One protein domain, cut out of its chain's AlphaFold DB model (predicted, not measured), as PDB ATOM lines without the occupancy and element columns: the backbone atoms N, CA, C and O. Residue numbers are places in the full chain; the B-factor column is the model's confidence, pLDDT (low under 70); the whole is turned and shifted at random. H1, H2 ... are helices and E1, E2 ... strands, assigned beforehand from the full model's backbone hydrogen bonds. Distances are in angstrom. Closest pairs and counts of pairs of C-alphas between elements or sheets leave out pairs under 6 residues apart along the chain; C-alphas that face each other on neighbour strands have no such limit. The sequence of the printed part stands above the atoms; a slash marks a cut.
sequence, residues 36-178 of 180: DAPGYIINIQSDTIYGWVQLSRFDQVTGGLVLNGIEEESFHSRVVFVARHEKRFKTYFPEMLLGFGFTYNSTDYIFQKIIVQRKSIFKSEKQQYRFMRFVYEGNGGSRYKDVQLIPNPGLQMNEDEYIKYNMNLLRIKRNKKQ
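Overview. This is residues 36 to 178 of the 180 residues of an uncharacterized protein of Paludibacter sp (UniProt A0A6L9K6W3). Look for one antiparallel sheet of seven strands, curled like part of a barrel and folded back so that E4 and E3 face E1, E5, E6 and E7, with E2 as the hinge; tiny H1 is next to E7. Long H2 lies off the sheet after a long link, and residues 171 to 178 stick out. The printed part has 143 residues, with named elements in the order E1 E2 H1 E3 E4 E5 E6 E7 H2, sheet order E4 E3 E2 E1 E5 E6 E7, class mixed. It is compact, radius of gyration of the C-alphas 15.7 A, spanning 44 by 38 by 29 A.

Along the chain. Find C-alpha 36 at (34.535, 5.520, 32.663); from there E1 runs 20.2 A to residue 43. Next come E2, residues 48 to 56, 22.6 A, which bends by 66 degrees at residue 51; H1, 73 to 76, 5.6 A; E3, 79 to 83, 12.5 A; and E4, 90 to 92, 6.4 A. E5, 97 to 104, spans 20.6 A; E6, 107 to 117, 29.3 A; E7, 127 to 133, 18.4 A. H2, 159 to 176, runs 26.5 A to C-alpha 176 at (31.186, -11.802, 44.561).

Arrangement. In hairpin E1 and E2, find N 39 and O 51, 2.9 A apart. E5, E6 and E7 form a meander, each strand the antiparallel neighbour of the one before: see N 100 and O 111, 2.9 A, and N 114 and O 130, 2.8 A. H1 is on the sheet, at a height of 4.8 A, over none of its strands; its closest C-alpha pair with E7 is His 76 and Phe 131, 4.5 A. H2 is only just not on the sheet, with 4 pairs of C-alphas within 10 A. In H2 every O i to N i+4 pair is within hydrogen-bond range; H1 is too short for one.

Size, cuts and confidence. The C-alphas farthest apart, those of Ile 121 and Gln 178, are 52.2 A apart. The printed part has no cut. Links E2 to H1 and E7 to H2 are long. Check the pLDDT column: residues 136 to 178 are under 70.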
ATOM      1  N   ASP A  36      35.553   5.971  31.718       95.12
ATOM      2  CA  ASP A  36      34.535   5.520  32.663       95.12
ATOM      3  C   ASP A  36      34.948   4.185  33.291       95.12
ATOM      4  O   ASP A  36      35.308   3.235  32.593       95.12
ATOM      5  N   ALA A  37      34.881   4.095  34.619       96.44
ATOM      6  CA  ALA A  37      35.185   2.881  35.370       96.44
ATOM      7  C   ALA A  37      33.987   2.426  36.212       96.44
ATOM      8  O   ALA A  37      33.286   3.261  36.789       96.44
ATOM      9  N   PRO A  38      33.738   1.109  36.331       97.56
ATOM     10  CA  PRO A  38      32.697   0.601  37.210       97.56
ATOM     11  C   PRO A  38      33.016   0.965  38.663       97.56
ATOM     12  O   PRO A  38      34.137   0.777  39.144       97.56
ATOM     13  N   GLY A  39      32.013   1.470  39.373       97.38
ATOM     14  CA  GLY A  39      32.186   1.950  40.735       97.38
ATOM     15  C   GLY A  39      30.885   2.085  41.511       97.38
ATOM     16  O   GLY A  39      29.827   1.579  41.128       97.38
ATOM     17  N   TYR A  40      30.991   2.743  42.655       97.69
ATOM     18  CA  TYR A  40      29.897   2.980  43.581       97.69
ATOM     19  C   TYR A  40      30.150   4.243  44.401       97.69
ATOM     20  O   TYR A  40      31.295   4.634  44.621       97.69
ATOM     21  N   ILE A  41      29.070   4.830  44.900       97.69
ATOM     22  CA  ILE A  41      29.086   5.899  45.900       97.69
ATOM     23  C   ILE A  41      28.351   5.428  47.157       97.69
ATOM     24  O   ILE A  41      27.446   4.597  47.073       97.69
ATOM     25  N   ILE A  42      28.734   5.964  48.311       95.50
ATOM     26  CA  ILE A  42      28.051   5.764  49.591       95.50
ATOM     27  C   ILE A  42      27.426   7.103  49.979       95.50
ATOM     28  O   ILE A  42      28.145   8.082  50.201       95.50
ATOM     29  N   ASN A  43      26.096   7.171  50.023       93.62
ATOM     30  CA  ASN A  43      25.390   8.399  50.389       93.62
ATOM     31  C   ASN A  43      25.496   8.672  51.906       93.62
ATOM     32  O   ASN A  43      25.975   7.845  52.679       93.62
ATOM     33  N   ILE A  44      25.022   9.838  52.350       90.81
ATOM     34  CA  ILE A  44      24.973  10.201  53.780       90.81
ATOM     35  C   ILE A  44      24.048   9.312  54.627       90.81
ATOM     36  O   ILE A  44      24.208   9.260  55.841       90.81
ATOM     37  N   GLN A  45      23.104   8.607  54.000       89.69
ATOM     38  CA  GLN A  45      22.202   7.647  54.642       89.69
ATOM     39  C   GLN A  45      22.826   6.242  54.742       89.69
ATOM     40  O   GLN A  45      22.189   5.324  55.244       89.69
ATOM     41  N   SER A  46      24.092   6.083  54.333       83.94
ATOM     42  CA  SER A  46      24.826   4.811  54.262       83.94
ATOM     43  C   SER A  46      24.321   3.813  53.209       83.94
ATOM     44  O   SER A  46      24.739   2.655  53.212       83.94
ATOM     45  N   ASP A  47      23.504   4.252  52.252       91.19
ATOM     46  CA  ASP A  47      23.145   3.444  51.091       91.19
ATOM     47  C   ASP A  47      24.269   3.450  50.057       91.19
ATOM     48  O   ASP A  47      24.889   4.476  49.756       91.19
ATOM     49  N   THR A  48      24.493   2.281  49.461       95.56
ATOM     50  CA  THR A  48      25.464   2.101  48.381       95.56
ATOM     51  C   THR A  48      24.760   2.112  47.030       95.56
ATOM     52  O   THR A  48      23.914   1.260  46.758       95.56
ATOM     53  N   ILE A  49      25.154   3.035  46.155       96.69
ATOM     54  CA  ILE A  49      24.616   3.160  44.796       96.69
ATOM     55  C   ILE A  49      25.702   2.756  43.804       96.69
ATOM     56  O   ILE A  49      26.793   3.321  43.810       96.69
ATOM     57  N   TYR A  50      25.397   1.794  42.934       97.94
ATOM     58  CA  TYR A  50      26.321   1.287  41.917       97.94
ATOM     59  C   TYR A  50      26.140   1.999  40.576       97.94
ATOM     60  O   TYR A  50      25.028   2.377  40.192       97.94
ATOM     61  N   GLY A  51      27.237   2.144  39.837       97.81
ATOM     62  CA  GLY A  51      27.252   2.883  38.582       97.81
ATOM     63  C   GLY A  51      28.645   2.981  37.981       97.81
ATOM     64  O   GLY A  51      29.447   2.053  38.111       97.81
ATOM     65  N   TRP A  52      28.921   4.112  37.343       98.12
ATOM     66  CA  TRP A  52      30.204   4.406  36.714       98.12
ATOM     67  C   TRP A  52      30.774   5.715  37.240       98.12
ATOM     68  O   TRP A  52      30.052   6.698  37.405       98.12
ATOM     69  N   VAL A  53      32.075   5.706  37.509       97.69
ATOM     70  CA  VAL A  53      32.870   6.871  37.897       97.69
ATOM     71  C   VAL A  53      33.634   7.349  36.672       97.69
ATOM     72  O   VAL A  53      34.291   6.551  36.006       97.69
ATOM     73  N   GLN A  54      33.562   8.645  36.396       96.12
ATOM     74  CA  GLN A  54      34.319   9.270  35.323       96.12
ATOM     75  C   GLN A  54      35.717   9.645  35.832       96.12
ATOM     76  O   GLN A  54      35.865  10.413  36.784       96.12
ATOM     77  N   LEU A  55      36.742   9.081  35.200       94.38
ATOM     78  CA  LEU A  55      38.150   9.229  35.551       94.38
ATOM     79  C   LEU A  55      38.805  10.277  34.651       94.38
ATOM     80  O   LEU A  55      38.856  10.103  33.434       94.38
ATOM     81  N   SER A  56      39.335  11.348  35.245       89.56
ATOM     82  CA  SER A  56      40.124  12.342  34.512       89.56
ATOM     83  C   SER A  56      41.517  11.796  34.202       89.56
ATOM     84  O   SER A  56      42.182  11.222  35.067       89.56
ATOM     85  N   ARG A  57      41.996  12.030  32.978       87.06
ATOM     86  CA  ARG A  57      43.422  11.902  32.629       87.06
ATOM     87  C   ARG A  57      44.136  13.246  32.555       87.06
ATOM     88  O   ARG A  57      45.311  13.284  32.213       87.06
ATOM     89  N   PHE A  58      43.441  14.342  32.824       86.62
ATOM     90  CA  PHE A  58      44.044  15.664  32.871       86.62
ATOM     91  C   PHE A  58      44.411  16.001  34.314       86.62
ATOM     92  O   PHE A  58      43.542  15.989  35.189       86.62
ATOM     93  N   ASP A  59      45.689  16.288  34.535       83.69
ATOM     94  CA  ASP A  59      46.208  16.783  35.800       83.69
ATOM     95  C   ASP A  59      45.962  18.284  35.892       83.69
ATOM     96  O   ASP A  59      46.570  19.088  35.184       83.69
ATOM     97  N   GLN A  60      45.036  18.661  36.773       80.56
ATOM     98  CA  GLN A  60      44.626  20.052  36.936       80.56
ATOM     99  C   GLN A  60      45.698  20.907  37.616       80.56
ATOM    100  O   GLN A  60      45.676  22.128  37.464       80.56
ATOM    101  N   VAL A  61      46.617  20.292  38.366       78.81
ATOM    102  CA  VAL A  61      47.670  20.994  39.104       78.81
ATOM    103  C   VAL A  61      48.824  21.334  38.174       78.81
ATOM    104  O   VAL A  61      49.300  22.468  38.168       78.81
ATOM    105  N   THR A  62      49.271  20.367  37.375       83.06
ATOM    106  CA  THR A  62      50.407  20.563  36.460       83.06
ATOM    107  C   THR A  62      49.986  21.027  35.066       83.06
ATOM    108  O   THR A  62      50.828  21.482  34.293       83.06
ATOM    109  N   GLY A  63      48.699  20.915  34.723       84.06
ATOM    110  CA  GLY A  63      48.201  21.087  33.356       84.06
ATOM    111  C   GLY A  63      48.629  19.954  32.414       84.06
ATOM    112  O   GLY A  63      48.553  20.106  31.193       84.06
ATOM    113  N   GLY A  64      49.138  18.849  32.965       85.38
ATOM    114  CA  GLY A  64      49.665  17.711  32.224       85.38
ATOM    115  C   GLY A  64      48.597  16.692  31.833       85.38
ATOM    116  O   GLY A  64      47.485  16.668  32.361       85.38
ATOM    117  N   LEU A  65      48.957  15.800  30.911       85.56
ATOM    118  CA  LEU A  65      48.130  14.654  30.544       85.56
ATOM    119  C   LEU A  65      48.746  13.368  31.104       85.56
ATOM    120  O   LEU A  65      49.892  13.025  30.812       85.56
ATOM    121  N   VAL A  66      47.965  12.638  31.894       85.62
ATOM    122  CA  VAL A  66      48.340  11.355  32.487       85.62
ATOM    123  C   VAL A  66      48.228  10.268  31.417       85.62
ATOM    124  O   VAL A  66      47.148   9.762  31.083       85.62
ATOM    125  N   LEU A  67      49.375   9.916  30.836       79.31
ATOM    126  CA  LEU A  67      49.462   8.901  29.784       79.31
ATOM    127  C   LEU A  67      49.226   7.488  30.327       79.31
ATOM    128  O   LEU A  67      48.496   6.725  29.705       79.31
ATOM    129  N   ASN A  68      49.754   7.171  31.509       82.12
ATOM    130  CA  ASN A  68      49.600   5.863  32.142       82.12
ATOM    131  C   ASN A  68      49.032   6.031  33.551       82.12
ATOM    132  O   ASN A  68      49.760   6.392  34.470       82.12
ATOM    133  N   GLY A  69      47.734   5.768  33.711       87.00
ATOM    134  CA  GLY A  69      47.056   5.825  35.006       87.00
ATOM    135  C   GLY A  69      45.820   6.714  34.990       87.00
ATOM    136  O   GLY A  69      45.172   6.873  33.955       87.00
ATOM    137  N   ILE A  70      45.509   7.250  36.164       90.38
ATOM    138  CA  ILE A  70      44.422   8.193  36.421       90.38
ATOM    139  C   ILE A  70      45.003   9.379  37.175       90.38
ATOM    140  O   ILE A  70      45.977   9.215  37.914       90.38
ATOM    141  N   GLU A  71      44.418  10.560  37.013       90.56
ATOM    142  CA  GLU A  71      44.711  11.636  37.946       90.56
ATOM    143  C   GLU A  71      43.916  11.407  39.239       90.56
ATOM    144  O   GLU A  71      42.692  11.302  39.222       90.56
ATOM    145  N   GLU A  72      44.633  11.233  40.353       89.81
ATOM    146  CA  GLU A  72      44.016  10.942  41.650       89.81
ATOM    147  C   GLU A  72      43.674  12.208  42.446       89.81
ATOM    148  O   GLU A  72      42.795  12.174  43.303       89.81
ATOM    149  N   GLU A  73      44.345  13.328  42.175       89.50
ATOM    150  CA  GLU A  73      44.240  14.529  43.010       89.50
ATOM    151  C   GLU A  73      42.849  15.178  42.929       89.50
ATOM    152  O   GLU A  73      42.313  15.631  43.946       89.50
ATOM    153  N   SER A  74      42.192  15.161  41.762       91.25
ATOM    154  CA  SER A  74      40.832  15.697  41.622       91.25
ATOM    155  C   SER A  74      39.825  14.969  42.511       91.25
ATOM    156  O   SER A  74      38.903  15.612  43.039       91.25
ATOM    157  N   PHE A  75      40.044  13.673  42.764       94.31
ATOM    158  CA  PHE A  75      39.185  12.860  43.616       94.31
ATOM    159  C   PHE A  75      39.148  13.339  45.056       94.31
ATOM    160  O   PHE A  75      38.143  13.105  45.715       94.31
ATOM    161  N   HIS A  76      40.154  14.079  45.533       93.19
ATOM    162  CA  HIS A  76      40.125  14.654  46.878       93.19
ATOM    163  C   HIS A  76      39.016  15.695  47.070       93.19
ATOM    164  O   HIS A  76      38.563  15.931  48.194       93.19
ATOM    165  N   SER A  77      38.582  16.323  45.975       93.25
ATOM    166  CA  SER A  77      37.633  17.436  45.985       93.25
ATOM    167  C   SER A  77      36.248  17.071  45.463       93.25
ATOM    168  O   SER A  77      35.268  17.691  45.874       93.25
ATOM    169  N   ARG A  78      36.147  16.099  44.549       95.56
ATOM    170  CA  ARG A  78      34.883  15.697  43.927       95.56
ATOM    171  C   ARG A  78      34.997  14.343  43.241       95.56
ATOM    172  O   ARG A  78      36.077  13.932  42.840       95.56
ATOM    173  N   VAL A  79      33.856  13.710  43.002       96.81
ATOM    174  CA  VAL A  79      33.732  12.554  42.108       96.81
ATOM    175  C   VAL A  79      32.623  12.811  41.099       96.81
ATOM    176  O   VAL A  79      31.569  13.341  41.446       96.81
ATOM    177  N   VAL A  80      32.858  12.457  39.839       97.00
ATOM    178  CA  VAL A  80      31.834  12.508  38.794       97.00
ATOM    179  C   VAL A  80      31.303  11.093  38.590       97.00
ATOM    180  O   VAL A  80      32.073  10.173  38.320       97.00
ATOM    181  N   PHE A  81      30.001  10.903  38.783       97.88
ATOM    182  CA  PHE A  81      29.375   9.584  38.857       97.88
ATOM    183  C   PHE A  81      28.020   9.558  38.147       97.88
ATOM    184  O   PHE A  81      27.277  10.539  38.171       97.88
ATOM    185  N   VAL A  82      27.681   8.419  37.544       97.94
ATOM    186  CA  VAL A  82      26.348   8.129  37.002       97.94
ATOM    187  C   VAL A  82      25.861   6.784  37.527       97.94
ATOM    188  O   VAL A  82      26.566   5.778  37.441       97.94
ATOM    189  N   ALA A  83      24.653   6.755  38.090       97.81
ATOM    190  CA  ALA A  83      24.045   5.518  38.574       97.81
ATOM    191  C   ALA A  83      23.633   4.604  37.407       97.81
ATOM    192  O   ALA A  83      23.348   5.083  36.311       97.81
ATOM    193  N   ARG A  84      23.520   3.289  37.655       95.50
ATOM    194  CA  ARG A  84      23.203   2.278  36.619       95.50
ATOM    195  C   ARG A  84      22.001   2.586  35.719       95.50
ATOM    196  O   ARG A  84      21.986   2.174  34.565       95.50
ATOM    197  N   HIS A  85      21.004   3.288  36.247       94.19
ATOM    198  CA  HIS A  85      19.751   3.596  35.552       94.19
ATOM    199  C   HIS A  85      19.620   5.074  35.162       94.19
ATOM    200  O   HIS A  85      18.569   5.502  34.690       94.19
ATOM    201  N   GLU A  86      20.673   5.868  35.358       95.75
ATOM    202  CA  GLU A  86      20.692   7.280  34.998       95.75
ATOM    203  C   GLU A  86      21.443   7.507  33.681       95.75
ATOM    204  O   GLU A  86      22.339   6.759  33.308       95.75
ATOM    205  N   LYS A  87      21.061   8.565  32.953       93.94
ATOM    206  CA  LYS A  87      21.654   8.900  31.646       93.94
ATOM    207  C   LYS A  87      22.764   9.944  31.714       93.94
ATOM    208  O   LYS A  87      23.418  10.196  30.708       93.94
ATOM    209  N   ARG A  88      22.900  10.647  32.838       95.88
ATOM    210  CA  ARG A  88      23.771  11.819  32.953       95.88
ATOM    211  C   ARG A  88      24.663  11.689  34.167       95.88
ATOM    212  O   ARG A  88      24.172  11.423  35.260       95.88
ATOM    213  N   PHE A  89      25.945  11.952  33.958       95.94
ATOM    214  CA  PHE A  89      26.894  12.126  35.041       95.94
ATOM    215  C   PHE A  89      26.524  13.331  35.901       95.94
ATOM    216  O   PHE A  89      26.065  14.365  35.408       95.94
ATOM    217  N   LYS A  90      26.735  13.172  37.204       97.00
ATOM    218  CA  LYS A  90      26.564  14.197  38.225       97.00
ATOM    219  C   LYS A  90      27.863  14.330  39.004       97.00
ATOM    220  O   LYS A  90      28.560  13.345  39.245       97.00
ATOM    221  N   THR A  91      28.166  15.552  39.417       97.00
ATOM    222  CA  THR A  91      29.308  15.839  40.284       97.00
ATOM    223  C   THR A  91      28.864  15.767  41.735       97.00
ATOM    224  O   THR A  91      27.897  16.423  42.120       97.00
ATOM    225  N   TYR A  92      29.587  14.996  42.537       97.31
ATOM    226  CA  TYR A  92      29.375  14.861  43.970       97.31
ATOM    227  C   TYR A  92      30.585  15.390  44.731       97.31
ATOM    228  O   TYR A  92      31.730  15.104  44.378       97.31
ATOM    229  N   PHE A  93      30.316  16.131  45.801       96.69
ATOM    230  CA  PHE A  93      31.330  16.693  46.689       96.69
ATOM    231  C   PHE A  93      31.404  15.912  48.015       96.69
ATOM    232  O   PHE A  93      30.443  15.213  48.360       96.69
ATOM    233  N   PRO A  94      32.506  16.020  48.782       95.62
ATOM    234  CA  PRO A  94      32.656  15.410  50.107       95.62
ATOM    235  C   PRO A  94      31.511  15.714  51.078       95.62
ATOM    236  O   PRO A  94      31.183  14.915  51.949       95.62
ATOM    237  N   GLU A  95      30.845  16.850  50.941       94.31
ATOM    238  CA  GLU A  95      29.681  17.217  51.742       94.31
ATOM    239  C   GLU A  95      28.493  16.272  51.501       94.31
ATOM    240  O   GLU A  95      27.711  16.040  52.419       94.31
ATOM    241  N   MET A  96      28.396  15.686  50.305       96.31
ATOM    242  CA  MET A  96      27.237  14.930  49.822       96.31
ATOM    243  C   MET A  96      27.358  13.410  49.994       96.31
ATOM    244  O   MET A  96      26.341  12.718  49.942       96.31
ATOM    245  N   LEU A  97      28.571  12.877  50.162       96.44
ATOM    246  CA  LEU A  97      28.838  11.433  50.208       96.44
ATOM    247  C   LEU A  97      29.688  11.065  51.422       96.44
ATOM    248  O   LEU A  97      30.542  11.839  51.839       96.44
ATOM    249  N   LEU A  98      29.522   9.850  51.939       93.69
ATOM    250  CA  LEU A  98      30.443   9.278  52.929       93.69
ATOM    251  C   LEU A  98      31.721   8.738  52.280       93.69
ATOM    252  O   LEU A  98      32.766   8.680  52.926       93.69
ATOM    253  N   GLY A  99      31.657   8.364  51.007       94.38
ATOM    254  CA  GLY A  99      32.787   7.842  50.254       94.38
ATOM    255  C   GLY A  99      32.353   7.309  48.898       94.38
ATOM    256  O   GLY A  99      31.178   7.363  48.533       94.38
ATOM    257  N   PHE A 100      33.310   6.794  48.145       97.44
ATOM    258  CA  PHE A 100      33.077   6.150  46.862       97.44
ATOM    259  C   PHE A 100      34.214   5.181  46.551       97.44
ATOM    260  O   PHE A 100      35.251   5.174  47.212       97.44
ATOM    261  N   GLY A 101      34.036   4.351  45.535       96.19
ATOM    262  CA  GLY A 101      35.129   3.544  45.030       96.19
ATOM    263  C   GLY A 101      34.880   3.049  43.622       96.19
ATOM    264  O   GLY A 101      33.749   3.017  43.145       96.19
ATOM    265  N   PHE A 102      35.949   2.660  42.951       96.56
ATOM    266  CA  PHE A 102      35.920   2.173  41.579       96.56
ATOM    267  C   PHE A 102      37.069   1.199  41.344       96.56
ATOM    268  O   PHE A 102      38.025   1.143  42.120       96.56
ATOM    269  N   THR A 103      36.963   0.421  40.273       94.81
ATOM    270  CA  THR A 103      38.001  -0.529  39.872       94.81
ATOM    271  C   THR A 103      38.569  -0.097  38.525       94.81
ATOM    272  O   THR A 103      37.830   0.022  37.549       94.81
ATOM    273  N   TYR A 104      39.882   0.119  38.463       94.25
ATOM    274  CA  TYR A 104      40.599   0.502  37.245       94.25
ATOM    275  C   TYR A 104      41.891  -0.309  37.128       94.25
ATOM    276  O   TYR A 104      42.634  -0.419  38.100       94.25
ATOM    277  N   ASN A 105      42.146  -0.913  35.963       92.50
ATOM    278  CA  ASN A 105      43.313  -1.772  35.710       92.50
ATOM    279  C   ASN A 105      43.576  -2.793  36.831       92.50
ATOM    280  O   ASN A 105      44.674  -2.875  37.381       92.50
ATOM    281  N   SER A 106      42.536  -3.543  37.212       90.56
ATOM    282  CA  SER A 106      42.579  -4.554  38.283       90.56
ATOM    283  C   SER A 106      42.947  -4.028  39.678       90.56
ATOM    284  O   SER A 106      43.151  -4.825  40.591       90.56
ATOM    285  N   THR A 107      42.984  -2.709  39.863       89.00
ATOM    286  CA  THR A 107      43.250  -2.053  41.142       89.00
ATOM    287  C   THR A 107      41.964  -1.434  41.672       89.00
ATOM    288  O   THR A 107      41.249  -0.738  40.949       89.00
ATOM    289  N   ASP A 108      41.667  -1.696  42.944       90.25
ATOM    290  CA  ASP A 108      40.551  -1.074  43.645       90.25
ATOM    291  C   ASP A 108      40.991   0.257  44.255       90.25
ATOM    292  O   ASP A 108      41.960   0.341  45.014       90.25
ATOM    293  N   TYR A 109      40.237   1.300  43.935       93.12
ATOM    294  CA  TYR A 109      40.389   2.633  44.485       93.12
ATOM    295  C   TYR A 109      39.198   2.902  45.390       93.12
ATOM    296  O   TYR A 109      38.050   2.852  44.950       93.12
ATOM    297  N   ILE A 110      39.465   3.149  46.668       93.62
ATOM    298  CA  ILE A 110      38.439   3.428  47.669       93.62
ATOM    299  C   ILE A 110      38.770   4.773  48.279       93.62
ATOM    300  O   ILE A 110      39.892   4.988  48.722       93.62
ATOM    301  N   PHE A 111      37.793   5.663  48.290       94.12
ATOM    302  CA  PHE A 111      37.907   7.005  48.817       94.12
ATOM    303  C   PHE A 111      36.867   7.214  49.906       94.12
ATOM    304  O   PHE A 111      35.693   6.882  49.729       94.12
ATOM    305  N   GLN A 112      37.282   7.797  51.023       92.12
ATOM    306  CA  GLN A 112      36.397   8.056  52.148       92.12
ATOM    307  C   GLN A 112      36.431   9.522  52.550       92.12
ATOM    308  O   GLN A 112      37.469  10.178  52.476       92.12
ATOM    309  N   LYS A 113      35.274  10.043  52.958       92.88
ATOM    310  CA  LYS A 113      35.149  11.393  53.493       92.88
ATOM    311  C   LYS A 113      35.885  11.484  54.825       92.88
ATOM    312  O   LYS A 113      35.582  10.741  55.758       92.88
ATOM    313  N   ILE A 114      36.772  12.465  54.924       90.19
ATOM    314  CA  ILE A 114      37.434  12.873  56.160       90.19
ATOM    315  C   ILE A 114      37.274  14.379  56.379       90.19
ATOM    316  O   ILE A 114      37.007  15.134  55.437       90.19
ATOM    317  N   ILE A 115      37.468  14.820  57.621       91.06
ATOM    318  CA  ILE A 115      37.617  16.238  57.957       91.06
ATOM    319  C   ILE A 115      39.109  16.537  58.063       91.06
ATOM    320  O   ILE A 115      39.795  15.992  58.924       91.06
ATOM    321  N   VAL A 116      39.604  17.423  57.201       86.88
ATOM    322  CA  VAL A 116      40.976  17.929  57.264       86.88
ATOM    323  C   VAL A 116      40.987  19.212  58.072       86.88
ATOM    324  O   VAL A 116      40.313  20.184  57.718       86.88
ATOM    325  N   GLN A 117      41.781  19.227  59.140       87.06
ATOM    326  CA  GLN A 117      42.062  20.451  59.875       87.06
ATOM    327  C   GLN A 117      43.216  21.218  59.240       87.06
ATOM    328  O   GLN A 117      44.266  20.655  58.932       87.06
ATOM    329  N   ARG A 118      43.037  22.528  59.071       83.25
ATOM    330  CA  ARG A 118      44.060  23.426  58.534       83.25
ATOM    331  C   ARG A 118      44.344  24.560  59.496       83.25
ATOM    332  O   ARG A 118      43.445  25.117  60.127       83.25
ATOM    333  N   LYS A 119      45.611  24.966  59.542       86.12
ATOM    334  CA  LYS A 119      46.014  26.226  60.165       86.12
ATOM    335  C   LYS A 119      45.657  27.367  59.209       86.12
ATOM    336  O   LYS A 119      46.484  27.770  58.403       86.12
ATOM    337  N   SER A 120      44.417  27.851  59.280       85.50
ATOM    338  CA  SER A 120      43.982  29.068  58.582       85.50
ATOM    339  C   SER A 120      43.543  30.145  59.573       85.50
ATOM    340  O   SER A 120      43.024  29.859  60.660       85.50
ATOM    341  N   ILE A 121      43.762  31.398  59.178       91.19
ATOM    342  CA  ILE A 121      43.267  32.590  59.870       91.19
ATOM    343  C   ILE A 121      41.740  32.676  59.701       91.19
ATOM    344  O   ILE A 121      41.025  33.039  60.639       91.19
ATOM    345  N   PHE A 122      41.220  32.260  58.543       89.06
ATOM    346  CA  PHE A 122      39.791  32.250  58.252       89.06
ATOM    347  C   PHE A 122      39.117  31.032  58.883       89.06
ATOM    348  O   PHE A 122      39.466  29.885  58.604       89.06
ATOM    349  N   LYS A 123      38.109  31.267  59.736       83.69
ATOM    350  CA  LYS A 123      37.382  30.193  60.438       83.69
ATOM    351  C   LYS A 123      36.751  29.179  59.478       83.69
ATOM    352  O   LYS A 123      36.772  27.992  59.783       83.69
ATOM    353  N   SER A 124      36.244  29.638  58.334       81.50
ATOM    354  CA  SER A 124      35.638  28.802  57.290       81.50
ATOM    355  C   SER A 124      36.613  27.814  56.649       81.50
ATOM    356  O   SER A 124      36.181  26.801  56.118       81.50
ATOM    357  N   GLU A 125      37.917  28.080  56.708       82.38
ATOM    358  CA  GLU A 125      38.950  27.236  56.099       82.38
ATOM    359  C   GLU A 125      39.627  26.299  57.102       82.38
ATOM    360  O   GLU A 125      40.432  25.452  56.712       82.38
ATOM    361  N   LYS A 126      39.330  26.440  58.403       86.44
ATOM    362  CA  LYS A 126      39.946  25.618  59.457       86.44
ATOM    363  C   LYS A 126      39.560  24.150  59.359       86.44
ATOM    364  O   LYS A 126      40.327  23.301  59.806       86.44
ATOM    365  N   GLN A 127      38.385  23.861  58.810       89.94
ATOM    366  CA  GLN A 127      37.889  22.511  58.593       89.94
ATOM    367  C   GLN A 127      37.367  22.406  57.170       89.94
ATOM    368  O   GLN A 127      36.545  23.213  56.746       89.94
ATOM    369  N   GLN A 128      37.841  21.402  56.446       90.50
ATOM    370  CA  GLN A 128      37.376  21.122  55.098       90.50
ATOM    371  C   GLN A 128      37.111  19.629  54.956       90.50
ATOM    372  O   GLN A 128      37.937  18.808  55.362       90.50
ATOM    373  N   TYR A 129      35.979  19.276  54.350       92.75
ATOM    374  CA  TYR A 129      35.732  17.899  53.957       92.75
ATOM    375  C   TYR A 129      36.542  17.564  52.709       92.75
ATOM    376  O   TYR A 129      36.575  18.329  51.744       92.75
ATOM    377  N   ARG A 130      37.205  16.412  52.731       93.88
ATOM    378  CA  ARG A 130      37.913  15.865  51.574       93.88
ATOM    379  C   ARG A 130      37.645  14.384  51.464       93.88
ATOM    380  O   ARG A 130      37.469  13.706  52.474       93.88
ATOM    381  N   PHE A 131      37.635  13.890  50.240       94.31
ATOM    382  CA  PHE A 131      37.786  12.464  50.023       94.31
ATOM    383  C   PHE A 131      39.264  12.114  50.105       94.31
ATOM    384  O   PHE A 131      40.114  12.862  49.636       94.31
ATOM    385  N   MET A 132      39.576  10.973  50.690       91.62
ATOM    386  CA  MET A 132      40.945  10.494  50.775       91.62
ATOM    387  C   MET A 132      41.001   9.029  50.423       91.62
ATOM    388  O   MET A 132      40.146   8.247  50.845       91.62
ATOM    389  N   ARG A 133      42.027   8.672  49.656       90.69
ATOM    390  CA  ARG A 133      42.246   7.299  49.236       90.69
ATOM    391  C   ARG A 133      42.620   6.432  50.433       90.69
ATOM    392  O   ARG A 133      43.578   6.712  51.147       90.69
ATOM    393  N   PHE A 134      41.895   5.338  50.601       82.94
ATOM    394  CA  PHE A 134      42.215   4.287  51.547       82.94
ATOM    395  C   PHE A 134      43.127   3.264  50.864       82.94
ATOM    396  O   PHE A 134      42.718   2.580  49.923       82.94
ATOM    397  N   VAL A 135      44.375   3.170  51.325       78.44
ATOM    398  CA  VAL A 135      45.338   2.156  50.878       78.44
ATOM    399  C   VAL A 135      45.491   1.133  51.996       78.44
ATOM    400  O   VAL A 135      45.856   1.482  53.117       78.44
ATOM    401  N   TYR A 136      45.173  -0.125  51.700       65.00
ATOM    402  CA  TYR A 136      45.289  -1.217  52.660       65.00
ATOM    403  C   TYR A 136      46.671  -1.877  52.549       65.00
ATOM    404  O   TYR A 136      46.907  -2.660  51.628       65.00
ATOM    405  N   GLU A 137      47.575  -1.588  53.489       57.41
ATOM    406  CA  GLU A 137      48.873  -2.266  53.625       57.41
ATOM    407  C   GLU A 137      48.814  -3.331  54.740       57.41
ATOM    408  O   GLU A 137      49.374  -3.153  55.815       57.41
ATOM    409  N   GLY A 138      48.126  -4.458  54.511       56.59
ATOM    410  CA  GLY A 138      48.223  -5.646  55.384       56.59
ATOM    411  C   GLY A 138      47.997  -5.403  56.892       56.59
ATOM    412  O   GLY A 138      47.216  -4.533  57.271       56.59
ATOM    413  N   ASN A 139      48.633  -6.229  57.745       42.16
ATOM    414  CA  ASN A 139      48.461  -6.316  59.212       42.16
ATOM    415  C   ASN A 139      48.760  -4.998  59.973       42.16
ATOM    416  O   ASN A 139      49.745  -4.907  60.702       42.16
ATOM    417  N   GLY A 140      47.874  -4.007  59.865       47.00
ATOM    418  CA  GLY A 140      47.764  -2.914  60.835       47.00
ATOM    419  C   GLY A 140      48.160  -1.517  60.362       47.00
ATOM    420  O   GLY A 140      48.531  -0.704  61.201       47.00
ATOM    421  N   GLY A 141      48.076  -1.184  59.071       41.84
ATOM    422  CA  GLY A 141      48.361   0.191  58.650       41.84
ATOM    423  C   GLY A 141      47.601   0.660  57.419       41.84
ATOM    424  O   GLY A 141      48.007   0.389  56.296       41.84
ATOM    425  N   SER A 142      46.550   1.457  57.611       48.94
ATOM    426  CA  SER A 142      46.129   2.433  56.606       48.94
ATOM    427  C   SER A 142      46.898   3.726  56.865       48.94
ATOM    428  O   SER A 142      46.592   4.455  57.808       48.94
ATOM    429  N   ARG A 143      47.934   4.012  56.074       49.03
ATOM    430  CA  ARG A 143      48.692   5.263  56.215       49.03
ATOM    431  C   ARG A 143      48.010   6.391  55.450       49.03
ATOM    432  O   ARG A 143      48.197   6.539  54.246       49.03
ATOM    433  N   TYR A 144      47.302   7.248  56.177       51.91
ATOM    434  CA  TYR A 144      47.126   8.636  55.765       51.91
ATOM    435  C   TYR A 144      48.440   9.348  56.079       51.91
ATOM    436  O   TYR A 144      48.687   9.709  57.228       51.91
ATOM    437  N   LYS A 145      49.336   9.477  55.096       41.91
ATOM    438  CA  LYS A 145      50.524  10.316  55.283       41.91
ATOM    439  C   LYS A 145      50.033  11.750  55.538       41.91
ATOM    440  O   LYS A 145      49.394  12.350  54.683       41.91
ATOM    441  N   ASP A 146      50.286  12.246  56.745       39.56
ATOM    442  CA  ASP A 146      50.346  13.672  57.091       39.56
ATOM    443  C   ASP A 146      49.045  14.443  57.392       39.56
ATOM    444  O   ASP A 146      49.062  15.675  57.417       39.56
ATOM    445  N   VAL A 147      47.931  13.782  57.727       51.41
ATOM    446  CA  VAL A 147      46.709  14.490  58.169       51.41
ATOM    447  C   VAL A 147      46.315  14.079  59.586       51.41
ATOM    448  O   VAL A 147      46.085  12.904  59.851       51.41
ATOM    449  N   GLN A 148      46.193  15.050  60.501       51.50
ATOM    450  CA  GLN A 148      45.506  14.832  61.780       51.50
ATOM    451  C   GLN A 148      44.023  14.579  61.483       51.50
ATOM    452  O   GLN A 148      43.289  15.499  61.113       51.50
ATOM    453  N   LEU A 149      43.612  13.315  61.567       53.34
ATOM    454  CA  LEU A 149      42.254  12.873  61.269       53.34
ATOM    455  C   LEU A 149      41.347  13.139  62.468       53.34
ATOM    456  O   LEU A 149      41.646  12.722  63.583       53.34
ATOM    457  N   ILE A 150      40.208  13.787  62.227       56.34
ATOM    458  CA  ILE A 150      39.067  13.698  63.139       56.34
ATOM    459  C   ILE A 150      38.072  12.710  62.529       56.34
ATOM    460  O   ILE A 150      37.698  12.895  61.363       56.34
ATOM    461  N   PRO A 151      37.641  11.679  63.281       54.00
ATOM    462  CA  PRO A 151      36.593  10.768  62.846       54.00
ATOM    463  C   PRO A 151      35.354  11.541  62.382       54.00
ATOM    464  O   PRO A 151      34.933  12.516  63.002       54.00
ATOM    465  N   ASN A 152      34.789  11.125  61.252       51.69
ATOM    466  CA  ASN A 152      33.633  11.777  60.649       51.69
ATOM    467  C   ASN A 152      32.422  11.707  61.611       51.69
ATOM    468  O   ASN A 152      31.985  10.602  61.925       51.69
ATOM    469  N   PRO A 153      31.828  12.835  62.048       49.50
ATOM    470  CA  PRO A 153      30.784  12.850  63.079       49.50
ATOM    471  C   PRO A 153      29.476  12.140  62.682       49.50
ATOM    472  O   PRO A 153      28.651  11.870  63.550       49.50
ATOM    473  N   GLY A 154      29.275  11.822  61.396       50.78
ATOM    474  CA  GLY A 154      28.128  11.034  60.915       50.78
ATOM    475  C   GLY A 154      28.266   9.516  61.103       50.78
ATOM    476  O   GLY A 154      27.280   8.798  60.982       50.78
ATOM    477  N   LEU A 155      29.467   9.028  61.413       51.66
ATOM    478  CA  LEU A 155      29.746   7.646  61.790       51.66
ATOM    479  C   LEU A 155      30.394   7.709  63.174       51.66
ATOM    480  O   LEU A 155      31.605   7.875  63.278       51.66
ATOM    481  N   GLN A 156      29.594   7.613  64.243       48.56
ATOM    482  CA  GLN A 156      30.105   7.415  65.607       48.56
ATOM    483  C   GLN A 156      30.684   5.994  65.749       48.56
ATOM    484  O   GLN A 156      30.205   5.195  66.541       48.56
ATOM    485  N   MET A 157      31.670   5.658  64.925       56.44
ATOM    486  CA  MET A 157      32.429   4.420  65.008       56.44
ATOM    487  C   MET A 157      33.814   4.760  65.532       56.44
ATOM    488  O   MET A 157      34.439   5.723  65.078       56.44
ATOM    489  N   ASN A 158      34.294   3.977  66.494       61.38
ATOM    490  CA  ASN A 158      35.694   4.062  66.892       61.38
ATOM    491  C   ASN A 158      36.600   3.573  65.738       61.38
ATOM    492  O   ASN A 158      36.135   2.974  64.765       61.38
ATOM    493  N   GLU A 159      37.895   3.871  65.816       55.53
ATOM    494  CA  GLU A 159      38.855   3.547  64.750       55.53
ATOM    495  C   GLU A 159      38.855   2.047  64.396       55.53
ATOM    496  O   GLU A 159      38.877   1.688  63.218       55.53
ATOM    497  N   ASP A 160      38.704   1.172  65.393       59.53
ATOM    498  CA  ASP A 160      38.643  -0.281  65.203       59.53
ATOM    499  C   ASP A 160      37.377  -0.731  64.461       59.53
ATOM    500  O   ASP A 160      37.433  -1.571  63.557       59.53
ATOM    501  N   GLU A 161      36.219  -0.165  64.799       63.00
ATOM    502  CA  GLU A 161      34.946  -0.408  64.119       63.00
ATOM    503  C   GLU A 161      34.974   0.097  62.682       63.00
ATOM    504  O   GLU A 161      34.455  -0.566  61.782       63.00
ATOM    505  N   TYR A 162      35.630   1.230  62.452       61.38
ATOM    506  CA  TYR A 162      35.820   1.801  61.129       61.38
ATOM    507  C   TYR A 162      36.722   0.923  60.253       61.38
ATOM    508  O   TYR A 162      36.370   0.598  59.113       61.38
ATOM    509  N   ILE A 163      37.853   0.458  60.796       61.19
ATOM    510  CA  ILE A 163      38.733  -0.506  60.123       61.19
ATOM    511  C   ILE A 163      37.957  -1.795  59.829       61.19
ATOM    512  O   ILE A 163      38.000  -2.301  58.706       61.19
ATOM    513  N   LYS A 164      37.187  -2.307  60.794       67.94
ATOM    514  CA  LYS A 164      36.371  -3.518  60.639       67.94
ATOM    515  C   LYS A 164      35.275  -3.357  59.581       67.94
ATOM    516  O   LYS A 164      35.052  -4.279  58.794       67.94
ATOM    517  N   TYR A 165      34.617  -2.202  59.523       69.06
ATOM    518  CA  TYR A 165      33.624  -1.867  58.502       69.06
ATOM    519  C   TYR A 165      34.247  -1.871  57.101       69.06
ATOM    520  O   TYR A 165      33.760  -2.565  56.203       69.06
ATOM    521  N   ASN A 166      35.386  -1.194  56.935       61.44
ATOM    522  CA  ASN A 166      36.121  -1.159  55.671       61.44
ATOM    523  C   ASN A 166      36.629  -2.552  55.256       61.44
ATOM    524  O   ASN A 166      36.535  -2.932  54.086       61.44
ATOM    525  N   MET A 167      37.076  -3.368  56.215       64.88
ATOM    526  CA  MET A 167      37.466  -4.760  55.974       64.88
ATOM    527  C   MET A 167      36.291  -5.631  55.522       64.88
ATOM    528  O   MET A 167      36.446  -6.446  54.609       64.88
ATOM    529  N   ASN A 168      35.107  -5.451  56.107       68.62
ATOM    530  CA  ASN A 168      33.904  -6.168  55.688       68.62
ATOM    531  C   ASN A 168      33.470  -5.781  54.266       68.62
ATOM    532  O   ASN A 168      33.146  -6.669  53.475       68.62
ATOM    533  N   LEU A 169      33.541  -4.494  53.902       63.00
ATOM    534  CA  LEU A 169      33.271  -4.033  52.533       63.00
ATOM    535  C   LEU A 169      34.213  -4.682  51.507       63.00
ATOM    536  O   LEU A 169      33.766  -5.164  50.462       63.00
ATOM    537  N   LEU A 170      35.508  -4.758  51.824       60.53
ATOM    538  CA  LEU A 170      36.501  -5.435  50.983       60.53
ATOM    539  C   LEU A 170      36.234  -6.946  50.865       60.53
ATOM    540  O   LEU A 170      36.402  -7.529  49.790       60.53
ATOM    541  N   ARG A 171      35.787  -7.594  51.947       63.62
ATOM    542  CA  ARG A 171      35.513  -9.040  51.985       63.62
ATOM    543  C   ARG A 171      34.283  -9.424  51.162       63.62
ATOM    544  O   ARG A 171      34.344 -10.384  50.398       63.62
ATOM    545  N   ILE A 172      33.203  -8.643  51.257       62.41
ATOM    546  CA  ILE A 172      31.979  -8.844  50.462       62.41
ATOM    547  C   ILE A 172      32.290  -8.763  48.959       62.41
ATOM    548  O   ILE A 172      31.779  -9.566  48.176       62.41
ATOM    549  N   LYS A 173      33.179  -7.848  48.551       56.06
ATOM    550  CA  LYS A 173      33.616  -7.730  47.153       56.06
ATOM    551  C   LYS A 173      34.395  -8.947  46.650       56.06
ATOM    552  O   LYS A 173      34.144  -9.389  45.531       56.06
ATOM    553  N   ARG A 174      35.316  -9.503  47.450       59.16
ATOM    554  CA  ARG A 174      36.100 -10.689  47.047       59.16
ATOM    555  C   ARG A 174      35.216 -11.902  46.775       59.16
ATOM    556  O   ARG A 174      35.443 -12.595  45.792       59.16
ATOM    557  N   ASN A 175      34.188 -12.111  47.595       58.53
ATOM    558  CA  ASN A 175      33.305 -13.267  47.451       58.53
ATOM    559  C   ASN A 175      32.417 -13.177  46.200       58.53
ATOM    560  O   ASN A 175      32.206 -14.190  45.546       58.53
ATOM    561  N   LYS A 176      31.958 -11.977  45.809       53.78
ATOM    562  CA  LYS A 176      31.186 -11.802  44.561       53.78
ATOM    563  C   LYS A 176      31.994 -12.121  43.302       53.78
ATOM    564  O   LYS A 176      31.436 -12.645  42.348       53.78
ATOM    565  N   LYS A 177      33.302 -11.853  43.318       49.75
ATOM    566  CA  LYS A 177      34.212 -12.095  42.188       49.75
ATOM    567  C   LYS A 177      34.548 -13.580  41.960       49.75
ATOM    568  O   LYS A 177      35.208 -13.885  40.982       49.75
ATOM    569  N   GLN A 178      34.170 -14.474  42.882       49.09
ATOM    570  CA  GLN A 178      34.379 -15.927  42.765       49.09
ATOM    571  C   GLN A 178      33.135 -16.681  42.270       49.09
ATOM    572  O   GLN A 178      33.217 -17.870  41.985       49.09
TER     573      GLN A 178